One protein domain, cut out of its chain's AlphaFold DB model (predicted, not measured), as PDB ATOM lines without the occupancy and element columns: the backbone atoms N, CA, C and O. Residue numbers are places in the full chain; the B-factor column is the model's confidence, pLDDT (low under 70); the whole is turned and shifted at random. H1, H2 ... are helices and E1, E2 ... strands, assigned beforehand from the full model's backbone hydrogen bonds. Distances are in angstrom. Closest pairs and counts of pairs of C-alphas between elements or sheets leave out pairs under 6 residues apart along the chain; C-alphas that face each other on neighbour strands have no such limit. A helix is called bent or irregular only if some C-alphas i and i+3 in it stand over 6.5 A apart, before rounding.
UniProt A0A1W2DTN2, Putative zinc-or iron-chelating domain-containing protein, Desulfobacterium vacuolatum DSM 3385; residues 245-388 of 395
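What this domain is: This is residues 245 to 388 of the 395 residues of the protein "Putative zinc-or iron-chelating domain-containing protein" of Desulfobacterium vacuolatum DSM 3385 (UniProt A0A1W2DTN2). A strongly twisted sheet of seven strands curls round one long helix, H2; H1 lies crosswise to the first half of H2, and the short H3 lies over E7 towards the other end of the sheet. After E7 the last stretch, residues 376 to 388, runs back past H2 to E1 at the far edge of the sheet. The printed part has 144 residues, with three named helices and seven named strands in the order H1 E1 E2 E3 E4 H2 E5 H3 E6 E7. The sheet runs E1 E2 E3 E4 E5 E7 E6 and is mixed, with E4 and E5 parallel and the other neighbours antiparallel; the class is mixed, helices and strands. The whole is compact and rounded, with a radius of gyration of the C-alphas of 14.6 A and spans of 40 by 32 by 26 A.

Where its parts are: The strands are E1, residues 256 to 263, 23.3 A from first to last C-alpha; E2, residues 266 to 273, 23.5 A; E3, residues 278 to 289, the longest at 31.9 A; E4, residues 294 to 299; E5, residues 335 to 342, 22.7 A; E6, residues 359 to 363; and E7, residues 368 to 375, 22.0 A. The helices are H2, residues 313 to 328, 22.4 A; H1, residues 245 to 255, 15.1 A; and H3, residues 343 to 348. H1 begins at C-alpha 245, at (-31.398, -22.400, 1.494), H2 at C-alpha 313, at (-33.963, -22.100, 11.056), and E7 ends at C-alpha 375, at (-18.466, -15.070, 1.742). H1 is neither bent nor irregular, but only just: C-alphas 247 and 250 are 6.0 A apart.

How they stand to each other: E1 E2 E3 E4 form a meander, each strand the antiparallel neighbour of the one before, and each successive pair is a hairpin. N 259 and O 270 are 3.0 A apart between E1 and E2, N 267 and O 286 2.8 A between E2 and E3, and N 287 and O 296 2.9 A between E3 and E4, within hydrogen-bond range. E4, H2, E5 form a strand-helix-strand unit, two parallel neighbour strands with a helix between, its crossover right-handed; N 297 and O 338 are 2.9 A apart. E5, H3, E6 form a split unit, with E7 between the two strands, also right-handed. N 339 and O 371 are 3.0 A apart between E5 and E7, and N 361 and O 370 2.8 A in the hairpin E6 and E7. H2 and H3 on one face of the sheet make two layers. The closest C-alphas of H2 and E3 are those of Ala 325 and Val 286, 7.2 A apart. H3 is on the sheet at a height of 9.4 A, over E7, and runs along it at 3 degrees on the local plane. H1 only grazes the sheet, with residues 249 to 255. It touches residues 313 to 320 of H2 alone, about perpendicular at 78 degrees; the closest C-alphas, of Val 249 and Ala 316, are 5.4 A apart. H2 and H3 are apart. Every O i to N i+4 pair is within hydrogen-bond range in H2 and H3, and 5 of 7 in H1.

The domain as a whole: The two C-alphas farthest apart, of Arg 254 and Val 365, are 41.4 A apart. The printed part has no cut. The link from E4 to H2, with 13 residues, is long. Residues 386 to 387 make a short parallel pairing with residues 259 to 260 of E1. The mean pLDDT of the printed part is 83.3; residues 282 to 283, 305 to 306, 308 to 311, 332 to 334 and 364 to 366 are under 70.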
ATOM      1  N   MET A 245     -31.033 -23.723   0.994       74.56
ATOM      2  CA  MET A 245     -31.398 -22.400   1.494       74.56
ATOM      3  C   MET A 245     -32.568 -21.774   0.734       74.56
ATOM      4  O   MET A 245     -33.401 -21.144   1.372       74.56
ATOM      5  N   GLU A 246     -32.744 -22.028  -0.560       72.50
ATOM      6  CA  GLU A 246     -33.962 -21.654  -1.297       72.50
ATOM      7  C   GLU A 246     -35.212 -22.417  -0.809       72.50
ATOM      8  O   GLU A 246     -36.324 -21.928  -0.978       72.50
ATOM      9  N   ILE A 247     -35.071 -23.565  -0.131       76.06
ATOM     10  CA  ILE A 247     -36.176 -24.241   0.578       76.06
ATOM     11  C   ILE A 247     -36.354 -23.671   1.990       76.06
ATOM     12  O   ILE A 247     -37.476 -23.371   2.420       76.06
ATOM     13  N   GLN A 248     -35.256 -23.546   2.746       81.44
ATOM     14  CA  GLN A 248     -35.320 -23.155   4.154       81.44
ATOM     15  C   GLN A 248     -35.636 -21.667   4.347       81.44
ATOM     16  O   GLN A 248     -36.338 -21.331   5.298       81.44
ATOM     17  N   VAL A 249     -35.190 -20.773   3.461       83.75
ATOM     18  CA  VAL A 249     -35.448 -19.327   3.554       83.75
ATOM     19  C   VAL A 249     -36.942 -19.014   3.411       83.75
ATOM     20  O   VAL A 249     -37.485 -18.369   4.310       83.75
ATOM     21  N   PRO A 250     -37.683 -19.512   2.402       82.62
ATOM     22  CA  PRO A 250     -39.132 -19.329   2.359       82.62
ATOM     23  C   PRO A 250     -39.846 -19.950   3.563       82.62
ATOM     24  O   PRO A 250     -40.792 -19.366   4.090       82.62
ATOM     25  N   ALA A 251     -39.400 -21.122   4.034       81.94
ATOM     26  CA  ALA A 251     -39.952 -21.746   5.238       81.94
ATOM     27  C   ALA A 251     -39.740 -20.889   6.493       81.94
ATOM     28  O   ALA A 251     -40.658 -20.751   7.305       81.94
ATOM     29  N   PHE A 252     -38.568 -20.270   6.608       87.25
ATOM     30  CA  PHE A 252     -38.233 -19.316   7.650       87.25
ATOM     31  C   PHE A 252     -39.113 -18.064   7.556       87.25
ATOM     32  O   PHE A 252     -39.787 -17.714   8.523       87.25
ATOM     33  N   LEU A 253     -39.211 -17.439   6.381       87.00
ATOM     34  CA  LEU A 253     -39.983 -16.207   6.165       87.00
ATOM     35  C   LEU A 253     -41.496 -16.391   6.339       87.00
ATOM     36  O   LEU A 253     -42.203 -15.425   6.631       87.00
ATOM     37  N   ARG A 254     -42.031 -17.614   6.213       86.44
ATOM     38  CA  ARG A 254     -43.431 -17.900   6.585       86.44
ATOM     39  C   ARG A 254     -43.691 -17.700   8.078       86.44
ATOM     40  O   ARG A 254     -44.800 -17.330   8.453       86.44
ATOM     41  N   ARG A 255     -42.684 -17.930   8.919       85.25
ATOM     42  CA  ARG A 255     -42.811 -17.967  10.384       85.25
ATOM     43  C   ARG A 255     -42.193 -16.758  11.067       85.25
ATOM     44  O   ARG A 255     -42.660 -16.355  12.130       85.25
ATOM     45  N   PHE A 256     -41.192 -16.163  10.436       88.88
ATOM     46  CA  PHE A 256     -40.421 -15.066  10.988       88.88
ATOM     47  C   PHE A 256     -40.379 -13.877  10.032       88.88
ATOM     48  O   PHE A 256     -40.576 -14.008   8.822       88.88
ATOM     49  N   SER A 257     -40.135 -12.700  10.585       90.25
ATOM     50  CA  SER A 257     -39.710 -11.523   9.831       90.25
ATOM     51  C   SER A 257     -38.445 -10.966  10.458       90.25
ATOM     52  O   SER A 257     -38.260 -11.059  11.671       90.25
ATOM     53  N   LEU A 258     -37.581 -10.421   9.612       91.62
ATOM     54  CA  LEU A 258     -36.312  -9.835  10.007       91.62
ATOM     55  C   LEU A 258     -36.357  -8.343   9.683       91.62
ATOM     56  O   LEU A 258     -36.792  -7.957   8.595       91.62
ATOM     57  N   SER A 259     -35.911  -7.526  10.618       91.50
ATOM     58  CA  SER A 259     -35.677  -6.101  10.413       91.50
ATOM     59  C   SER A 259     -34.273  -5.733  10.861       91.50
ATOM     60  O   SER A 259     -33.595  -6.542  11.500       91.50
ATOM     61  N   TYR A 260     -33.807  -4.549  10.474       92.94
ATOM     62  CA  TYR A 260     -32.482  -4.072  10.837       92.94
ATOM     63  C   TYR A 260     -32.439  -2.569  11.096       92.94
ATOM     64  O   TYR A 260     -33.247  -1.810  10.566       92.94
ATOM     65  N   ILE A 261     -31.444  -2.154  11.872       91.69
ATOM     66  CA  ILE A 261     -30.998  -0.768  11.999       91.69
ATOM     67  C   ILE A 261     -29.571  -0.696  11.455       91.69
ATOM     68  O   ILE A 261     -28.733  -1.548  11.767       91.69
ATOM     69  N   LYS A 262     -29.294   0.324  10.639       91.12
ATOM     70  CA  LYS A 262     -27.953   0.620  10.135       91.12
ATOM     71  C   LYS A 262     -27.350   1.801  10.881       91.12
ATOM     72  O   LYS A 262     -27.916   2.890  10.886       91.12
ATOM     73  N   ASP A 263     -26.161   1.592  11.434       87.62
ATOM     74  CA  ASP A 263     -25.330   2.647  12.009       87.62
ATOM     75  C   ASP A 263     -23.917   2.566  11.417       87.62
ATOM     76  O   ASP A 263     -23.105   1.710  11.772       87.62
ATOM     77  N   GLY A 264     -23.642   3.421  10.428       87.94
ATOM     78  CA  GLY A 264     -22.377   3.421   9.695       87.94
ATOM     79  C   GLY A 264     -22.088   2.079   9.010       87.94
ATOM     80  O   GLY A 264     -22.784   1.687   8.068       87.94
ATOM     81  N   THR A 265     -21.037   1.393   9.467       88.44
ATOM     82  CA  THR A 265     -20.629   0.059   8.987       88.44
ATOM     83  C   THR A 265     -21.159  -1.081   9.857       88.44
ATOM     84  O   THR A 265     -20.708  -2.216   9.719       88.44
ATOM     85  N   CYS A 266     -22.098  -0.803  10.758       90.56
ATOM     86  CA  CYS A 266     -22.729  -1.775  11.637       90.56
ATOM     87  C   CYS A 266     -24.199  -1.976  11.249       90.56
ATOM     88  O   CYS A 266     -24.919  -1.019  10.962       90.56
ATOM     89  N   LEU A 267     -24.639  -3.231  11.255       91.75
ATOM     90  CA  LEU A 267     -26.018  -3.654  11.064       91.75
ATOM     91  C   LEU A 267     -26.447  -4.452  12.288       91.75
ATOM     92  O   LEU A 267     -25.853  -5.482  12.621       91.75
ATOM     93  N   GLU A 268     -27.498  -3.979  12.937       92.12
ATOM     94  CA  GLU A 268     -28.155  -4.686  14.023       92.12
ATOM     95  C   GLU A 268     -29.479  -5.243  13.515       92.12
ATOM     96  O   GLU A 268     -30.319  -4.490  13.036       92.12
ATOM     97  N   TYR A 269     -29.651  -6.560  13.599       91.38
ATOM     98  CA  TYR A 269     -30.842  -7.258  13.134       91.38
ATOM     99  C   TYR A 269     -31.720  -7.718  14.292       91.38
ATOM    100  O   TYR A 269     -31.237  -8.126  15.357       91.38
ATOM    101  N   PHE A 270     -33.020  -7.748  14.019       89.75
ATOM    102  CA  PHE A 270     -34.058  -8.081  14.977       89.75
ATOM    103  C   PHE A 270     -35.028  -9.101  14.397       89.75
ATOM    104  O   PHE A 270     -35.539  -8.952  13.285       89.75
ATOM    105  N   LEU A 271     -35.264 -10.171  15.157       89.44
ATOM    106  CA  LEU A 271     -36.045 -11.315  14.701       89.44
ATOM    107  C   LEU A 271     -37.425 -11.337  15.351       89.44
ATOM    108  O   LEU A 271     -37.538 -11.522  16.562       89.44
ATOM    109  N   TYR A 272     -38.477 -11.281  14.541       88.19
ATOM    110  CA  TYR A 272     -39.865 -11.312  14.999       88.19
ATOM    111  C   TYR A 272     -40.558 -12.648  14.689       88.19
ATOM    112  O   TYR A 272     -40.530 -13.113  13.548       88.19
ATOM    113  N   SER A 273     -41.223 -13.250  15.687       86.06
ATOM    114  CA  SER A 273     -42.105 -14.417  15.513       86.06
ATOM    115  C   SER A 273     -43.482 -13.984  15.036       86.06
ATOM    116  O   SER A 273     -44.216 -13.325  15.774       86.06
ATOM    117  N   LYS A 274     -43.904 -14.435  13.855       86.94
ATOM    118  CA  LYS A 274     -45.284 -14.223  13.388       86.94
ATOM    119  C   LYS A 274     -46.287 -15.073  14.169       86.94
ATOM    120  O   LYS A 274     -47.421 -14.650  14.369       86.94
ATOM    121  N   GLU A 275     -45.860 -16.252  14.618       83.31
ATOM    122  CA  GLU A 275     -46.684 -17.202  15.371       83.31
ATOM    123  C   GLU A 275     -46.973 -16.682  16.786       83.31
ATOM    124  O   GLU A 275     -48.131 -16.588  17.191       83.31
ATOM    125  N   LYS A 276     -45.927 -16.273  17.515       80.94
ATOM    126  CA  LYS A 276     -46.053 -15.779  18.897       80.94
ATOM    127  C   LYS A 276     -46.300 -14.273  19.004       80.94
ATOM    128  O   LYS A 276     -46.549 -13.776  20.098       80.94
ATOM    129  N   LYS A 277     -46.241 -13.554  17.879       83.56
ATOM    130  CA  LYS A 277     -46.447 -12.102  17.765       83.56
ATOM    131  C   LYS A 277     -45.528 -11.256  18.657       83.56
ATOM    132  O   LYS A 277     -45.937 -10.203  19.140       83.56
ATOM    133  N   HIS A 278     -44.289 -11.696  18.862       83.44
ATOM    134  CA  HIS A 278     -43.285 -10.947  19.616       83.44
ATOM    135  C   HIS A 278     -41.890 -11.097  19.001       83.44
ATOM    136  O   HIS A 278     -41.620 -12.036  18.247       83.44
ATOM    137  N   GLU A 279     -40.992 -10.181  19.356       81.25
ATOM    138  CA  GLU A 279     -39.570 -10.262  19.021       81.25
ATOM    139  C   GLU A 279     -38.892 -11.370  19.843       81.25
ATOM    140  O   GLU A 279     -39.058 -11.429  21.062       81.25
ATOM    141  N   ILE A 280     -38.194 -12.296  19.179       78.25
ATOM    142  CA  ILE A 280     -37.539 -13.452  19.817       78.25
ATOM    143  C   ILE A 280     -36.058 -13.181  20.087       78.25
ATOM    144  O   ILE A 280     -35.518 -13.699  21.058       78.25
ATOM    145  N   SER A 281     -35.397 -12.392  19.236       73.62
ATOM    146  CA  SER A 281     -33.968 -12.103  19.365       73.62
ATOM    147  C   SER A 281     -33.720 -10.611  19.403       73.62
ATOM    148  O   SER A 281     -34.186  -9.892  18.521       73.62
ATOM    149  N   THR A 282     -32.877 -10.193  20.345       61.94
ATOM    150  CA  THR A 282     -32.320  -8.843  20.420       61.94
ATOM    151  C   THR A 282     -30.838  -8.871  20.031       61.94
ATOM    152  O   THR A 282     -30.097  -9.774  20.424       61.94
ATOM    153  N   ALA A 283     -30.404  -7.887  19.241       66.44
ATOM    154  CA  ALA A 283     -29.001  -7.605  18.935       66.44
ATOM    155  C   ALA A 283     -28.215  -8.715  18.204       66.44
ATOM    156  O   ALA A 283     -27.164  -9.174  18.672       66.44
ATOM    157  N   LEU A 284     -28.688  -9.122  17.022       85.56
ATOM    158  CA  LEU A 284     -27.878  -9.880  16.065       85.56
ATOM    159  C   LEU A 284     -27.001  -8.894  15.280       85.56
ATOM    160  O   LEU A 284     -27.515  -8.133  14.470       85.56
ATOM    161  N   ILE A 285     -25.693  -8.867  15.534       89.00
ATOM    162  CA  ILE A 285     -24.825  -7.762  15.093       89.00
ATOM    163  C   ILE A 285     -23.815  -8.236  14.053       89.00
ATOM    164  O   ILE A 285     -23.021  -9.148  14.316       89.00
ATOM    165  N   VAL A 286     -23.808  -7.546  12.915       91.88
ATOM    166  CA  VAL A 286     -22.861  -7.722  11.813       91.88
ATOM    167  C   VAL A 286     -22.221  -6.378  11.502       91.88
ATOM    168  O   VAL A 286     -22.923  -5.387  11.349       91.88
ATOM    169  N   SER A 287     -20.902  -6.326  11.374       91.94
ATOM    170  CA  SER A 287     -20.197  -5.111  10.966       91.94
ATOM    171  C   SER A 287     -19.235  -5.373   9.818       91.94
ATOM    172  O   SER A 287     -18.762  -6.490   9.633       91.94
ATOM    173  N   HIS A 288     -18.942  -4.339   9.037       91.00
ATOM    174  CA  HIS A 288     -17.931  -4.376   7.989       91.00
ATOM    175  C   HIS A 288     -16.687  -3.617   8.447       91.00
ATOM    176  O   HIS A 288     -16.741  -2.424   8.760       91.00
ATOM    177  N   ASP A 289     -15.557  -4.319   8.487       85.44
ATOM    178  CA  ASP A 289     -14.246  -3.704   8.631       85.44
ATOM    179  C   ASP A 289     -13.701  -3.360   7.243       85.44
ATOM    180  O   ASP A 289     -13.200  -4.215   6.510       85.44
ATOM    181  N   VAL A 290     -13.794  -2.074   6.910       79.62
ATOM    182  CA  VAL A 290     -13.359  -1.511   5.627       79.62
ATOM    183  C   VAL A 290     -11.850  -1.678   5.415       79.62
ATOM    184  O   VAL A 290     -11.406  -1.836   4.282       79.62
ATOM    185  N   CYS A 291     -11.048  -1.674   6.486       74.44
ATOM    186  CA  CYS A 291      -9.591  -1.755   6.389       74.44
ATOM    187  C   CYS A 291      -9.116  -3.172   6.059       74.44
ATOM    188  O   CYS A 291      -8.168  -3.345   5.294       74.44
ATOM    189  N   SER A 292      -9.750  -4.186   6.655       75.75
ATOM    190  CA  SER A 292      -9.407  -5.596   6.422       75.75
ATOM    191  C   SER A 292     -10.275  -6.277   5.363       75.75
ATOM    192  O   SER A 292     -10.026  -7.441   5.041       75.75
ATOM    193  N   HIS A 293     -11.262  -5.554   4.825       79.94
ATOM    194  CA  HIS A 293     -12.261  -6.047   3.882       79.94
ATOM    195  C   HIS A 293     -12.951  -7.323   4.394       79.94
ATOM    196  O   HIS A 293     -13.032  -8.340   3.700       79.94
ATOM    197  N   SER A 294     -13.384  -7.291   5.661       87.50
ATOM    198  CA  SER A 294     -13.996  -8.439   6.340       87.50
ATOM    199  C   SER A 294     -15.338  -8.105   6.987       87.50
ATOM    200  O   SER A 294     -15.533  -7.024   7.550       87.50
ATOM    201  N   ILE A 295     -16.268  -9.055   6.926       91.75
ATOM    202  CA  ILE A 295     -17.528  -9.034   7.664       91.75
ATOM    203  C   ILE A 295     -17.283  -9.673   9.031       91.75
ATOM    204  O   ILE A 295     -16.885 -10.833   9.130       91.75
ATOM    205  N   ASN A 296     -17.564  -8.941  10.101       91.69
ATOM    206  CA  ASN A 296     -17.445  -9.417  11.470       91.69
ATOM    207  C   ASN A 296     -18.829  -9.704  12.057       91.69
ATOM    208  O   ASN A 296     -19.656  -8.801  12.199       91.69
ATOM    209  N   VAL A 297     -19.079 -10.951  12.457       92.38
ATOM    210  CA  VAL A 297     -20.294 -11.323  13.193       92.38
ATOM    211  C   VAL A 297     -20.002 -11.229  14.684       92.38
ATOM    212  O   VAL A 297     -19.373 -12.108  15.272       92.38
ATOM    213  N   SER A 298     -20.459 -10.141  15.299       87.19
ATOM    214  CA  SER A 298     -20.171  -9.842  16.705       87.19
ATOM    215  C   SER A 298     -21.120 -10.569  17.657       87.19
ATOM    216  O   SER A 298     -20.721 -10.983  18.745       87.19
ATOM    217  N   LYS A 299     -22.390 -10.735  17.261       84.12
ATOM    218  CA  LYS A 299     -23.401 -11.449  18.053       84.12
ATOM    219  C   LYS A 299     -24.350 -12.216  17.146       84.12
ATOM    220  O   LYS A 299     -24.967 -11.632  16.260       84.12
ATOM    221  N   PHE A 300     -24.507 -13.510  17.413       87.56
ATOM    222  CA  PHE A 300     -25.473 -14.359  16.724       87.56
ATOM    223  C   PHE A 300     -26.099 -15.367  17.696       87.56
ATOM    224  O   PHE A 300     -25.662 -16.510  17.815       87.56
ATOM    225  N   TYR A 301     -27.125 -14.919  18.419       80.62
ATOM    226  CA  TYR A 301     -27.869 -15.725  19.388       80.62
ATOM    227  C   TYR A 301     -29.368 -15.567  19.136       80.62
ATOM    228  O   TYR A 301     -30.049 -14.886  19.889       80.62
ATOM    229  N   PRO A 302     -29.907 -16.181  18.071       76.19
ATOM    230  CA  PRO A 302     -31.243 -15.850  17.586       76.19
ATOM    231  C   PRO A 302     -32.393 -16.395  18.446       76.19
ATOM    232  O   PRO A 302     -33.554 -16.214  18.102       76.19
ATOM    233  N   GLU A 303     -32.083 -17.141  19.510       75.38
ATOM    234  CA  GLU A 303     -33.037 -17.789  20.425       75.38
ATOM    235  C   GLU A 303     -34.140 -18.658  19.769       75.38
ATOM    236  O   GLU A 303     -35.064 -19.113  20.440       75.38
ATOM    237  N   ILE A 304     -34.000 -19.001  18.479       75.50
ATOM    238  CA  ILE A 304     -34.982 -19.777  17.693       75.50
ATOM    239  C   ILE A 304     -35.238 -21.179  18.269       75.50
ATOM    240  O   ILE A 304     -36.285 -21.772  18.029       75.50
ATOM    241  N   TYR A 305     -34.328 -21.723  19.081       68.12
ATOM    242  CA  TYR A 305     -34.546 -22.999  19.771       68.12
ATOM    243  C   TYR A 305     -35.774 -22.988  20.707       68.12
ATOM    244  O   TYR A 305     -36.238 -24.054  21.101       68.12
ATOM    245  N   LYS A 306     -36.307 -21.808  21.056       68.06
ATOM    246  CA  LYS A 306     -37.553 -21.636  21.822       68.06
ATOM    247  C   LYS A 306     -38.824 -21.822  20.970       68.06
ATOM    248  O   LYS A 306     -39.933 -21.754  21.509       68.06
ATOM    249  N   GLU A 307     -38.690 -22.040  19.661       70.38
ATOM    250  CA  GLU A 307     -39.787 -22.232  18.703       70.38
ATOM    251  C   GLU A 307     -40.024 -23.714  18.367       70.38
ATOM    252  O   GLU A 307     -39.130 -24.558  18.451       70.38
ATOM    253  N   THR A 308     -41.244 -24.047  17.941       58.16
ATOM    254  CA  THR A 308     -41.613 -25.398  17.490       58.16
ATOM    255  C   THR A 308     -40.919 -25.719  16.162       58.16
ATOM    256  O   THR A 308     -40.863 -24.881  15.267       58.16
ATOM    257  N   THR A 309     -40.393 -26.934  15.970       57.00
ATOM    258  CA  THR A 309     -39.676 -27.350  14.735       57.00
ATOM    259  C   THR A 309     -38.503 -26.422  14.317       57.00
ATOM    260  O   THR A 309     -38.497 -25.890  13.209       57.00
ATOM    261  N   PRO A 310     -37.469 -26.219  15.162       59.09
ATOM    262  CA  PRO A 310     -36.403 -25.238  14.909       59.09
ATOM    263  C   PRO A 310     -35.325 -25.718  13.919       59.09
ATOM    264  O   PRO A 310     -34.333 -25.021  13.691       59.09
ATOM    265  N   LYS A 311     -35.464 -26.931  13.364       67.19
ATOM    266  CA  LYS A 311     -34.418 -27.572  12.559       67.19
ATOM    267  C   LYS A 311     -34.072 -26.667  11.370       67.19
ATOM    268  O   LYS A 311     -34.950 -26.313  10.595       67.19
ATOM    269  N   TYR A 312     -32.797 -26.285  11.269       79.81
ATOM    270  CA  TYR A 312     -32.220 -25.454  10.200       79.81
ATOM    271  C   TYR A 312     -32.619 -23.966  10.165       79.81
ATOM    272  O   TYR A 312     -32.045 -23.211   9.386       79.81
ATOM    273  N   MET A 313     -33.498 -23.498  11.055       84.94
ATOM    274  CA  MET A 313     -33.963 -22.100  11.056       84.94
ATOM    275  C   MET A 313     -32.858 -21.102  11.431       84.94
ATOM    276  O   MET A 313     -32.754 -20.040  10.825       84.94
ATOM    277  N   SER A 314     -31.975 -21.455  12.373       87.31
ATOM    278  CA  SER A 314     -30.800 -20.627  12.686       87.31
ATOM    279  C   SER A 314     -29.821 -20.544  11.513       87.31
ATOM    280  O   SER A 314     -29.185 -19.513  11.332       87.31
ATOM    281  N   ALA A 315     -29.707 -21.600  10.701       87.12
ATOM    282  CA  ALA A 315     -28.875 -21.563   9.501       87.12
ATOM    283  C   ALA A 315     -29.493 -20.630   8.447       87.12
ATOM    284  O   ALA A 315     -28.792 -19.771   7.921       87.12
ATOM    285  N   ALA A 316     -30.809 -20.737   8.209       88.06
ATOM    286  CA  ALA A 316     -31.545 -19.861   7.292       88.06
ATOM    287  C   ALA A 316     -31.410 -18.376   7.666       88.06
ATOM    288  O   ALA A 316     -31.154 -17.541   6.803       88.06
ATOM    289  N   LEU A 317     -31.520 -18.057   8.959       90.06
ATOM    290  CA  LEU A 317     -31.320 -16.698   9.456       90.06
ATOM    291  C   LEU A 317     -29.883 -16.206   9.261       90.06
ATOM    292  O   LEU A 317     -29.688 -15.088   8.793       90.06
ATOM    293  N   PHE A 318     -28.884 -17.023   9.611       91.62
ATOM    294  CA  PHE A 318     -27.480 -16.650   9.428       91.62
ATOM    295  C   PHE A 318     -27.199 -16.303   7.962       91.62
ATOM    296  O   PHE A 318     -26.620 -15.263   7.667       91.62
ATOM    297  N   PHE A 319     -27.688 -17.137   7.048       91.00
ATOM    298  CA  PHE A 319     -27.551 -16.937   5.612       91.00
ATOM    299  C   PHE A 319     -28.218 -15.646   5.137       91.00
ATOM    300  O   PHE A 319     -27.555 -14.814   4.525       91.00
ATOM    301  N   LEU A 320     -29.482 -15.414   5.508       90.69
ATOM    302  CA  LEU A 320     -30.186 -14.163   5.202       90.69
ATOM    303  C   LEU A 320     -29.408 -12.929   5.669       90.69
ATOM    304  O   LEU A 320     -29.256 -11.979   4.907       90.69
ATOM    305  N   MET A 321     -28.889 -12.955   6.899       92.62
ATOM    306  CA  MET A 321     -28.114 -11.842   7.446       92.62
ATOM    307  C   MET A 321     -26.815 -11.598   6.677       92.62
ATOM    308  O   MET A 321     -26.469 -10.442   6.452       92.62
ATOM    309  N   MET A 322     -26.089 -12.651   6.285       92.44
ATOM    310  CA  MET A 322     -24.823 -12.500   5.556       92.44
ATOM    311  C   MET A 322     -25.046 -11.926   4.158       92.44
ATOM    312  O   MET A 322     -24.380 -10.960   3.794       92.44
ATOM    313  N   HIS A 323     -26.018 -12.451   3.405       90.75
ATOM    314  CA  HIS A 323     -26.321 -11.942   2.063       90.75
ATOM    315  C   HIS A 323     -26.913 -10.528   2.097       90.75
ATOM    316  O   HIS A 323     -26.549  -9.695   1.271       90.75
ATOM    317  N   HIS A 324     -27.763 -10.214   3.079       93.38
ATOM    318  CA  HIS A 324     -28.264  -8.851   3.248       93.38
ATOM    319  C   HIS A 324     -27.143  -7.876   3.624       93.38
ATOM    320  O   HIS A 324     -27.023  -6.816   3.016       93.38
ATOM    321  N   ALA A 325     -26.280  -8.239   4.582       91.56
ATOM    322  CA  ALA A 325     -25.152  -7.401   4.975       91.56
ATOM    323  C   ALA A 325     -24.202  -7.136   3.803       91.56
ATOM    324  O   ALA A 325     -23.825  -5.989   3.581       91.56
ATOM    325  N   ALA A 326     -23.861  -8.170   3.029       89.62
ATOM    326  CA  ALA A 326     -23.024  -8.032   1.844       89.62
ATOM    327  C   ALA A 326     -23.631  -7.059   0.820       89.62
ATOM    328  O   ALA A 326     -22.932  -6.160   0.359       89.62
ATOM    329  N   GLY A 327     -24.941  -7.151   0.557       88.88
ATOM    330  CA  GLY A 327     -25.644  -6.213  -0.325       88.88
ATOM    331  C   GLY A 327     -25.639  -4.766   0.186       88.88
ATOM    332  O   GLY A 327     -25.402  -3.840  -0.583       88.88
ATOM    333  N   ILE A 328     -25.836  -4.548   1.492       90.00
ATOM    334  CA  ILE A 328     -25.812  -3.203   2.101       90.00
ATOM    335  C   ILE A 328     -24.401  -2.595   2.131       90.00
ATOM    336  O   ILE A 328     -24.256  -1.366   2.108       90.00
ATOM    337  N   PHE A 329     -23.371  -3.436   2.219       89.25
ATOM    338  CA  PHE A 329     -21.967  -3.028   2.245       89.25
ATOM    339  C   PHE A 329     -21.286  -3.042   0.868       89.25
ATOM    340  O   PHE A 329     -20.099  -2.729   0.808       89.25
ATOM    341  N   ASP A 330     -22.024  -3.351  -0.204       84.88
ATOM    342  CA  ASP A 330     -21.527  -3.413  -1.587       84.88
ATOM    343  C   ASP A 330     -20.374  -4.427  -1.776       84.88
ATOM    344  O   ASP A 330     -19.367  -4.164  -2.433       84.88
ATOM    345  N   ILE A 331     -20.503  -5.599  -1.143       82.12
ATOM    346  CA  ILE A 331     -19.511  -6.684  -1.165       82.12
ATOM    347  C   ILE A 331     -19.924  -7.725  -2.212       82.12
ATOM    348  O   ILE A 331     -20.921  -8.417  -2.025       82.12
ATOM    349  N   HIS A 332     -19.130  -7.869  -3.282       64.50
ATOM    350  CA  HIS A 332     -19.494  -8.686  -4.458       64.50
ATOM    351  C   HIS A 332     -18.623  -9.932  -4.704       64.50
ATOM    352  O   HIS A 332     -18.977 -10.745  -5.548       64.50
ATOM    353  N   CYS A 333     -17.488 -10.117  -4.013       68.44
ATOM    354  CA  CYS A 333     -16.727 -11.383  -3.985       68.44
ATOM    355  C   CYS A 333     -15.580 -11.356  -2.953       68.44
ATOM    356  O   CYS A 333     -15.117 -10.286  -2.564       68.44
ATOM    357  N   ASP A 334     -15.120 -12.539  -2.524       62.91
ATOM    358  CA  ASP A 334     -13.873 -12.766  -1.767       62.91
ATOM    359  C   ASP A 334     -13.727 -12.012  -0.426       62.91
ATOM    360  O   ASP A 334     -12.622 -11.676   0.013       62.91
ATOM    361  N   CYS A 335     -14.837 -11.791   0.284       81.38
ATOM    362  CA  CYS A 335     -14.815 -11.193   1.619       81.38
ATOM    363  C   CYS A 335     -14.674 -12.254   2.719       81.38
ATOM    364  O   CYS A 335     -15.330 -13.298   2.706       81.38
ATOM    365  N   LYS A 336     -13.825 -11.980   3.713       89.31
ATOM    366  CA  LYS A 336     -13.672 -12.859   4.881       89.31
ATOM    367  C   LYS A 336     -14.814 -12.637   5.858       89.31
ATOM    368  O   LYS A 336     -15.089 -11.498   6.220       89.31
ATOM    369  N   ILE A 337     -15.397 -13.719   6.360       91.50
ATOM    370  CA  ILE A 337     -16.328 -13.669   7.490       91.50
ATOM    371  C   ILE A 337     -15.571 -14.080   8.748       91.50
ATOM    372  O   ILE A 337     -15.010 -15.173   8.804       91.50
ATOM    373  N   CYS A 338     -15.567 -13.231   9.766       91.06
ATOM    374  CA  CYS A 338     -14.868 -13.449  11.026       91.06
ATOM    375  C   CYS A 338     -15.866 -13.439  12.189       91.06
ATOM    376  O   CYS A 338     -16.734 -12.572  12.268       91.06
ATOM    377  N   LEU A 339     -15.747 -14.395  13.112       92.69
ATOM    378  CA  LEU A 339     -16.570 -14.435  14.324       92.69
ATOM    379  C   LEU A 339     -15.848 -15.123  15.481       92.69
ATOM    380  O   LEU A 339     -14.978 -15.968  15.273       92.69
ATOM    381  N   GLU A 340     -16.234 -14.793  16.711       90.19
ATOM    382  CA  GLU A 340     -15.780 -15.497  17.911       90.19
ATOM    383  C   GLU A 340     -16.904 -16.388  18.445       90.19
ATOM    384  O   GLU A 340     -18.047 -15.960  18.612       90.19
ATOM    385  N   THR A 341     -16.596 -17.655  18.722       89.00
ATOM    386  CA  THR A 341     -17.575 -18.596  19.278       89.00
ATOM    387  C   THR A 341     -16.913 -19.668  20.135       89.00
ATOM    388  O   THR A 341     -15.693 -19.795  20.155       89.00
ATOM    389  N   LYS A 342     -17.702 -20.476  20.849       87.88
ATOM    390  CA  LYS A 342     -17.193 -21.640  21.592       87.88
ATOM    391  C   LYS A 342     -16.909 -22.797  20.642       87.88
ATOM    392  O   LYS A 342     -17.690 -23.041  19.723       87.88
ATOM    393  N   ARG A 343     -15.882 -23.600  20.932       85.75
ATOM    394  CA  ARG A 343     -15.500 -24.749  20.087       85.75
ATOM    395  C   ARG A 343     -16.662 -25.708  19.795       85.75
ATOM    396  O   ARG A 343     -16.887 -26.069  18.645       85.75
ATOM    397  N   MET A 344     -17.454 -26.050  20.812       84.44
ATOM    398  CA  MET A 344     -18.623 -26.923  20.633       84.44
ATOM    399  C   MET A 344     -19.688 -26.314  19.711       84.44
ATOM    400  O   MET A 344     -20.360 -27.046  18.991       84.44
ATOM    401  N   VAL A 345     -19.859 -24.986  19.716       84.56
ATOM    402  CA  VAL A 345     -20.806 -24.291  18.823       84.56
ATOM    403  C   VAL A 345     -20.280 -24.304  17.391       84.56
ATOM    404  O   VAL A 345     -21.050 -24.522  16.462       84.56
ATOM    405  N   PHE A 346     -18.967 -24.163  17.196       87.69
ATOM    406  CA  PHE A 346     -18.364 -24.352  15.879       87.69
ATOM    407  C   PHE A 346     -18.623 -25.764  15.335       87.69
ATOM    408  O   PHE A 346     -19.191 -25.904  14.257       87.69
ATOM    409  N   GLU A 347     -18.294 -26.811  16.091       84.88
ATOM    410  CA  GLU A 347     -18.435 -28.208  15.643       84.88
ATOM    411  C   GLU A 347     -19.905 -28.615  15.393       84.88
ATOM    412  O   GLU A 347     -20.210 -29.415  14.500       84.88
ATOM    413  N   SER A 348     -20.841 -28.057  16.167       84.25
ATOM    414  CA  SER A 348     -22.268 -28.390  16.071       84.25
ATOM    415  C   SER A 348     -23.050 -27.527  15.075       84.25
ATOM    416  O   SER A 348     -24.067 -27.998  14.561       84.25
ATOM    417  N   PHE A 349     -22.588 -26.305  14.776       87.06
ATOM    418  CA  PHE A 349     -23.295 -25.337  13.931       87.06
ATOM    419  C   PHE A 349     -22.419 -24.773  12.805       87.06
ATOM    420  O   PHE A 349     -22.613 -25.166  11.657       87.06
ATOM    421  N   TYR A 350     -21.451 -23.893  13.097       87.12
ATOM    422  CA  TYR A 350     -20.721 -23.147  12.056       87.12
ATOM    423  C   TYR A 350     -19.934 -24.044  11.095       87.12
ATOM    424  O   TYR A 350     -20.010 -23.851   9.888       87.12
ATOM    425  N   GLY A 351     -19.262 -25.082  11.595       83.44
ATOM    426  CA  GLY A 351     -18.533 -26.054  10.773       83.44
ATOM    427  C   GLY A 351     -19.433 -26.932   9.893       83.44
ATOM    428  O   GLY A 351     -18.934 -27.688   9.065       83.44
ATOM    429  N   ARG A 352     -20.761 -26.853  10.060       84.25
ATOM    430  CA  ARG A 352     -21.746 -27.533   9.204       84.25
ATOM    431  C   ARG A 352     -22.333 -26.619   8.127       84.25
ATOM    432  O   ARG A 352     -23.007 -27.130   7.234       84.25
ATOM    433  N   LEU A 353     -22.098 -25.307   8.204       83.75
ATOM    434  CA  LEU A 353     -22.535 -24.340   7.198       83.75
ATOM    435  C   LEU A 353     -21.561 -24.378   6.015       83.75
ATOM    436  O   LEU A 353     -20.536 -23.698   6.011       83.75
ATOM    437  N   LYS A 354     -21.865 -25.228   5.032       80.25
ATOM    438  CA  LYS A 354     -20.993 -25.457   3.871       80.25
ATOM    439  C   LYS A 354     -20.891 -24.244   2.947       80.25
ATOM    440  O   LYS A 354     -19.895 -24.126   2.255       80.25
ATOM    441  N   ASP A 355     -21.870 -23.345   2.990       80.88
ATOM    442  CA  ASP A 355     -21.933 -22.157   2.130       80.88
ATOM    443  C   ASP A 355     -20.923 -21.060   2.518       80.88
ATOM    444  O   ASP A 355     -20.844 -20.047   1.837       80.88
ATOM    445  N   PHE A 356     -20.167 -21.230   3.612       83.62
ATOM    446  CA  PHE A 356     -19.253 -20.203   4.135       83.62
ATOM    447  C   PHE A 356     -17.829 -20.701   4.424       83.62
ATOM    448  O   PHE A 356     -17.013 -19.945   4.949       83.62
ATOM    449  N   ASP A 357     -17.521 -21.975   4.152       84.12
ATOM    450  CA  ASP A 357     -16.182 -22.571   4.329       84.12
ATOM    451  C   ASP A 357     -15.501 -22.279   5.684       84.12
ATOM    452  O   ASP A 357     -14.298 -22.019   5.765       84.12
ATOM    453  N   PHE A 358     -16.265 -22.307   6.780       88.12
ATOM    454  CA  PHE A 358     -15.739 -21.940   8.091       88.12
ATOM    455  C   PHE A 358     -14.658 -22.903   8.605       88.12
ATOM    456  O   PHE A 358     -14.841 -24.121   8.667       88.12
ATOM    457  N   PHE A 359     -13.565 -22.334   9.111       83.88
ATOM    458  CA  PHE A 359     -12.502 -23.038   9.824       83.88
ATOM    459  C   PHE A 359     -12.064 -22.263  11.074       83.88
ATOM    460  O   PHE A 359     -12.242 -21.048  11.186       83.88
ATOM    461  N   ILE A 360     -11.472 -22.964  12.044       86.88
ATOM    462  CA  ILE A 360     -10.910 -22.320  13.237       86.88
ATOM    463  C   ILE A 360      -9.568 -21.682  12.864       86.88
ATOM    464  O   ILE A 360      -8.616 -22.382  12.524       86.88
ATOM    465  N   HIS A 361      -9.491 -20.355  12.944       76.94
ATOM    466  CA  HIS A 361      -8.282 -19.587  12.644       76.94
ATOM    467  C   HIS A 361      -7.345 -19.480  13.858       76.94
ATOM    468  O   HIS A 361      -6.130 -19.596  13.709       76.94
ATOM    469  N   ARG A 362      -7.885 -19.262  15.068       78.94
ATOM    470  CA  ARG A 362      -7.107 -19.218  16.323       78.94
ATOM    471  C   ARG A 362      -7.883 -19.802  17.497       78.94
ATOM    472  O   ARG A 362      -9.087 -19.584  17.626       78.94
ATOM    473  N   HIS A 363      -7.162 -20.478  18.385       75.88
ATOM    474  CA  HIS A 363      -7.674 -20.949  19.670       75.88
ATOM    475  C   HIS A 363      -7.361 -19.927  20.768       75.88
ATOM    476  O   HIS A 363      -6.243 -19.413  20.816       75.88
ATOM    477  N   HIS A 364      -8.329 -19.648  21.645       67.00
ATOM    478  CA  HIS A 364      -8.103 -18.875  22.868       67.00
ATOM    479  C   HIS A 364      -7.890 -19.801  24.072       67.00
ATOM    480  O   HIS A 364      -8.110 -21.007  23.995       67.00
ATOM    481  N   VAL A 365      -7.418 -19.230  25.186       55.84
ATOM    482  CA  VAL A 365      -7.187 -19.955  26.454       55.84
ATOM    483  C   VAL A 365      -8.509 -20.276  27.166       55.84
ATOM    484  O   VAL A 365      -8.635 -21.298  27.836       55.84
ATOM    485  N   SER A 366      -9.526 -19.426  26.995       60.12
ATOM    486  CA  SER A 366     -10.920 -19.787  27.257       60.12
ATOM    487  C   SER A 366     -11.399 -20.731  26.146       60.12
ATOM    488  O   SER A 366     -10.867 -20.691  25.047       60.12
ATOM    489  N   ASN A 367     -12.421 -21.561  26.373       75.75
ATOM    490  CA  ASN A 367     -12.982 -22.513  25.385       75.75
ATOM    491  C   ASN A 367     -13.607 -21.850  24.115       75.75
ATOM    492  O   ASN A 367     -14.445 -22.443  23.426       75.75
ATOM    493  N   ASN A 368     -13.240 -20.597  23.843       83.00
ATOM    494  CA  ASN A 368     -13.561 -19.799  22.677       83.00
ATOM    495  C   ASN A 368     -12.529 -20.022  21.560       83.00
ATOM    496  O   ASN A 368     -11.367 -20.377  21.774       83.00
ATOM    497  N   CYS A 369     -12.962 -19.779  20.336       85.62
ATOM    498  CA  CYS A 369     -12.159 -19.842  19.133       85.62
ATOM    499  C   CYS A 369     -12.583 -18.732  18.172       85.62
ATOM    500  O   CYS A 369     -13.768 -18.409  18.064       85.62
ATOM    501  N   ASN A 370     -11.599 -18.182  17.463       88.31
ATOM    502  CA  ASN A 370     -11.839 -17.290  16.341       88.31
ATOM    503  C   ASN A 370     -12.045 -18.149  15.099       88.31
ATOM    504  O   ASN A 370     -11.161 -18.920  14.711       88.31
ATOM    505  N   VAL A 371     -13.212 -18.006  14.492       89.19
ATOM    506  CA  VAL A 371     -13.630 -18.704  13.285       89.19
ATOM    507  C   VAL A 371     -13.518 -17.735  12.118       89.19
ATOM    508  O   VAL A 371     -13.903 -16.570  12.228       89.19
ATOM    509  N   GLN A 372     -12.977 -18.229  11.011       90.62
ATOM    510  CA  GLN A 372     -12.888 -17.496   9.759       90.62
ATOM    511  C   GLN A 372     -13.540 -18.323   8.653       90.62
ATOM    512  O   GLN A 372     -13.378 -19.540   8.620       90.62
ATOM    513  N   GLY A 373     -14.282 -17.671   7.771       88.81
ATOM    514  CA  GLY A 373     -14.896 -18.256   6.584       88.81
ATOM    515  C   GLY A 373     -14.787 -17.318   5.387       88.81
ATOM    516  O   GLY A 373     -14.192 -16.237   5.484       88.81
ATOM    517  N   CYS A 374     -15.378 -17.735   4.278       85.31
ATOM    518  CA  CYS A 374     -15.446 -16.987   3.031       85.31
ATOM    519  C   CYS A 374     -16.907 -16.678   2.707       85.31
ATOM    520  O   CYS A 374     -17.768 -17.547   2.821       85.31
ATOM    521  N   TYR A 375     -17.187 -15.434   2.330       85.25
ATOM    522  CA  TYR A 375     -18.466 -15.070   1.742       85.25
ATOM    523  C   TYR A 375     -18.448 -15.390   0.248       85.25
ATOM    524  O   TYR A 375     -17.567 -14.917  -0.473       85.25
ATOM    525  N   HIS A 376     -19.452 -16.140  -0.197       81.12
ATOM    526  CA  HIS A 376     -19.705 -16.425  -1.604       81.12
ATOM    527  C   HIS A 376     -20.971 -15.693  -2.028       81.12
ATOM    528  O   HIS A 376     -21.980 -15.755  -1.324       81.12
ATOM    529  N   ASP A 377     -20.915 -14.985  -3.154       78.75
ATOM    530  CA  ASP A 377     -22.094 -14.297  -3.678       78.75
ATOM    531  C   ASP A 377     -23.174 -15.321  -4.072       78.75
ATOM    532  O   ASP A 377     -22.882 -16.382  -4.631       78.75
ATOM    533  N   PHE A 378     -24.427 -15.017  -3.745       78.19
ATOM    534  CA  PHE A 378     -25.570 -15.882  -4.027       78.19
ATOM    535  C   PHE A 378     -26.792 -15.020  -4.360       78.19
ATOM    536  O   PHE A 378     -27.110 -14.107  -3.589       78.19
ATOM    537  N   PRO A 379     -27.525 -15.322  -5.451       71.38
ATOM    538  CA  PRO A 379     -28.692 -14.556  -5.868       71.38
ATOM    539  C   PRO A 379     -29.872 -14.792  -4.910       71.38
ATOM    540  O   PRO A 379     -30.749 -15.615  -5.159       71.38
ATOM    541  N   LEU A 380     -29.889 -14.060  -3.794       79.31
ATOM    542  CA  LEU A 380     -30.941 -14.085  -2.781       79.31
ATOM    543  C   LEU A 380     -31.665 -12.739  -2.748       79.31
ATOM    544  O   LEU A 380     -31.050 -11.700  -2.516       79.31
ATOM    545  N   GLU A 381     -32.986 -12.749  -2.912       78.81
ATOM    546  CA  GLU A 381     -33.785 -11.550  -2.662       78.81
ATOM    547  C   GLU A 381     -33.794 -11.261  -1.158       78.81
ATOM    548  O   GLU A 381     -34.238 -12.092  -0.372       78.81
ATOM    549  N   THR A 382     -33.299 -10.090  -0.755       86.62
ATOM    550  CA  THR A 382     -33.222  -9.659   0.654       86.62
ATOM    551  C   THR A 382     -34.101  -8.438   0.961       86.62
ATOM    552  O   THR A 382     -34.152  -7.984   2.101       86.62
ATOM    553  N   ALA A 383     -34.874  -7.956  -0.022       82.31
ATOM    554  CA  ALA A 383     -35.735  -6.767   0.073       82.31
ATOM    555  C   ALA A 383     -36.892  -6.889   1.087       82.31
ATOM    556  O   ALA A 383     -37.503  -5.897   1.480       82.31
ATOM    557  N   MET A 384     -37.215  -8.108   1.519       86.06
ATOM    558  CA  MET A 384     -38.195  -8.367   2.575       86.06
ATOM    559  C   MET A 384     -37.689  -8.015   3.982       86.06
ATOM    560  O   MET A 384     -38.502  -7.961   4.909       86.06
ATOM    561  N   ILE A 385     -36.380  -7.799   4.147       90.06
ATOM    562  CA  ILE A 385     -35.766  -7.356   5.399       90.06
ATOM    563  C   ILE A 385     -35.924  -5.835   5.478       90.06
ATOM    564  O   ILE A 385     -35.485  -5.109   4.591       90.06
ATOM    565  N   ARG A 386     -36.607  -5.349   6.516       88.50
ATOM    566  CA  ARG A 386     -37.000  -3.933   6.608       88.50
ATOM    567  C   ARG A 386     -36.023  -3.131   7.450       88.50
ATOM    568  O   ARG A 386     -35.694  -3.554   8.555       88.50
ATOM    569  N   GLU A 387     -35.630  -1.967   6.949       89.44
ATOM    570  CA  GLU A 387     -34.941  -0.964   7.757       89.44
ATOM    571  C   GLU A 387     -35.936  -0.319   8.724       89.44
ATOM    572  O   GLU A 387     -37.032   0.080   8.324       89.44
ATOM    573  N   GLU A 388     -35.568  -0.249   9.997       86.62
ATOM    574  CA  GLU A 388     -36.321   0.440  11.041       86.62
ATOM    575  C   GLU A 388     -35.596   1.726  11.436       86.62
ATOM    576  O   GLU A 388     -34.365   1.765  11.506       86.62
TER     577      GLU A 388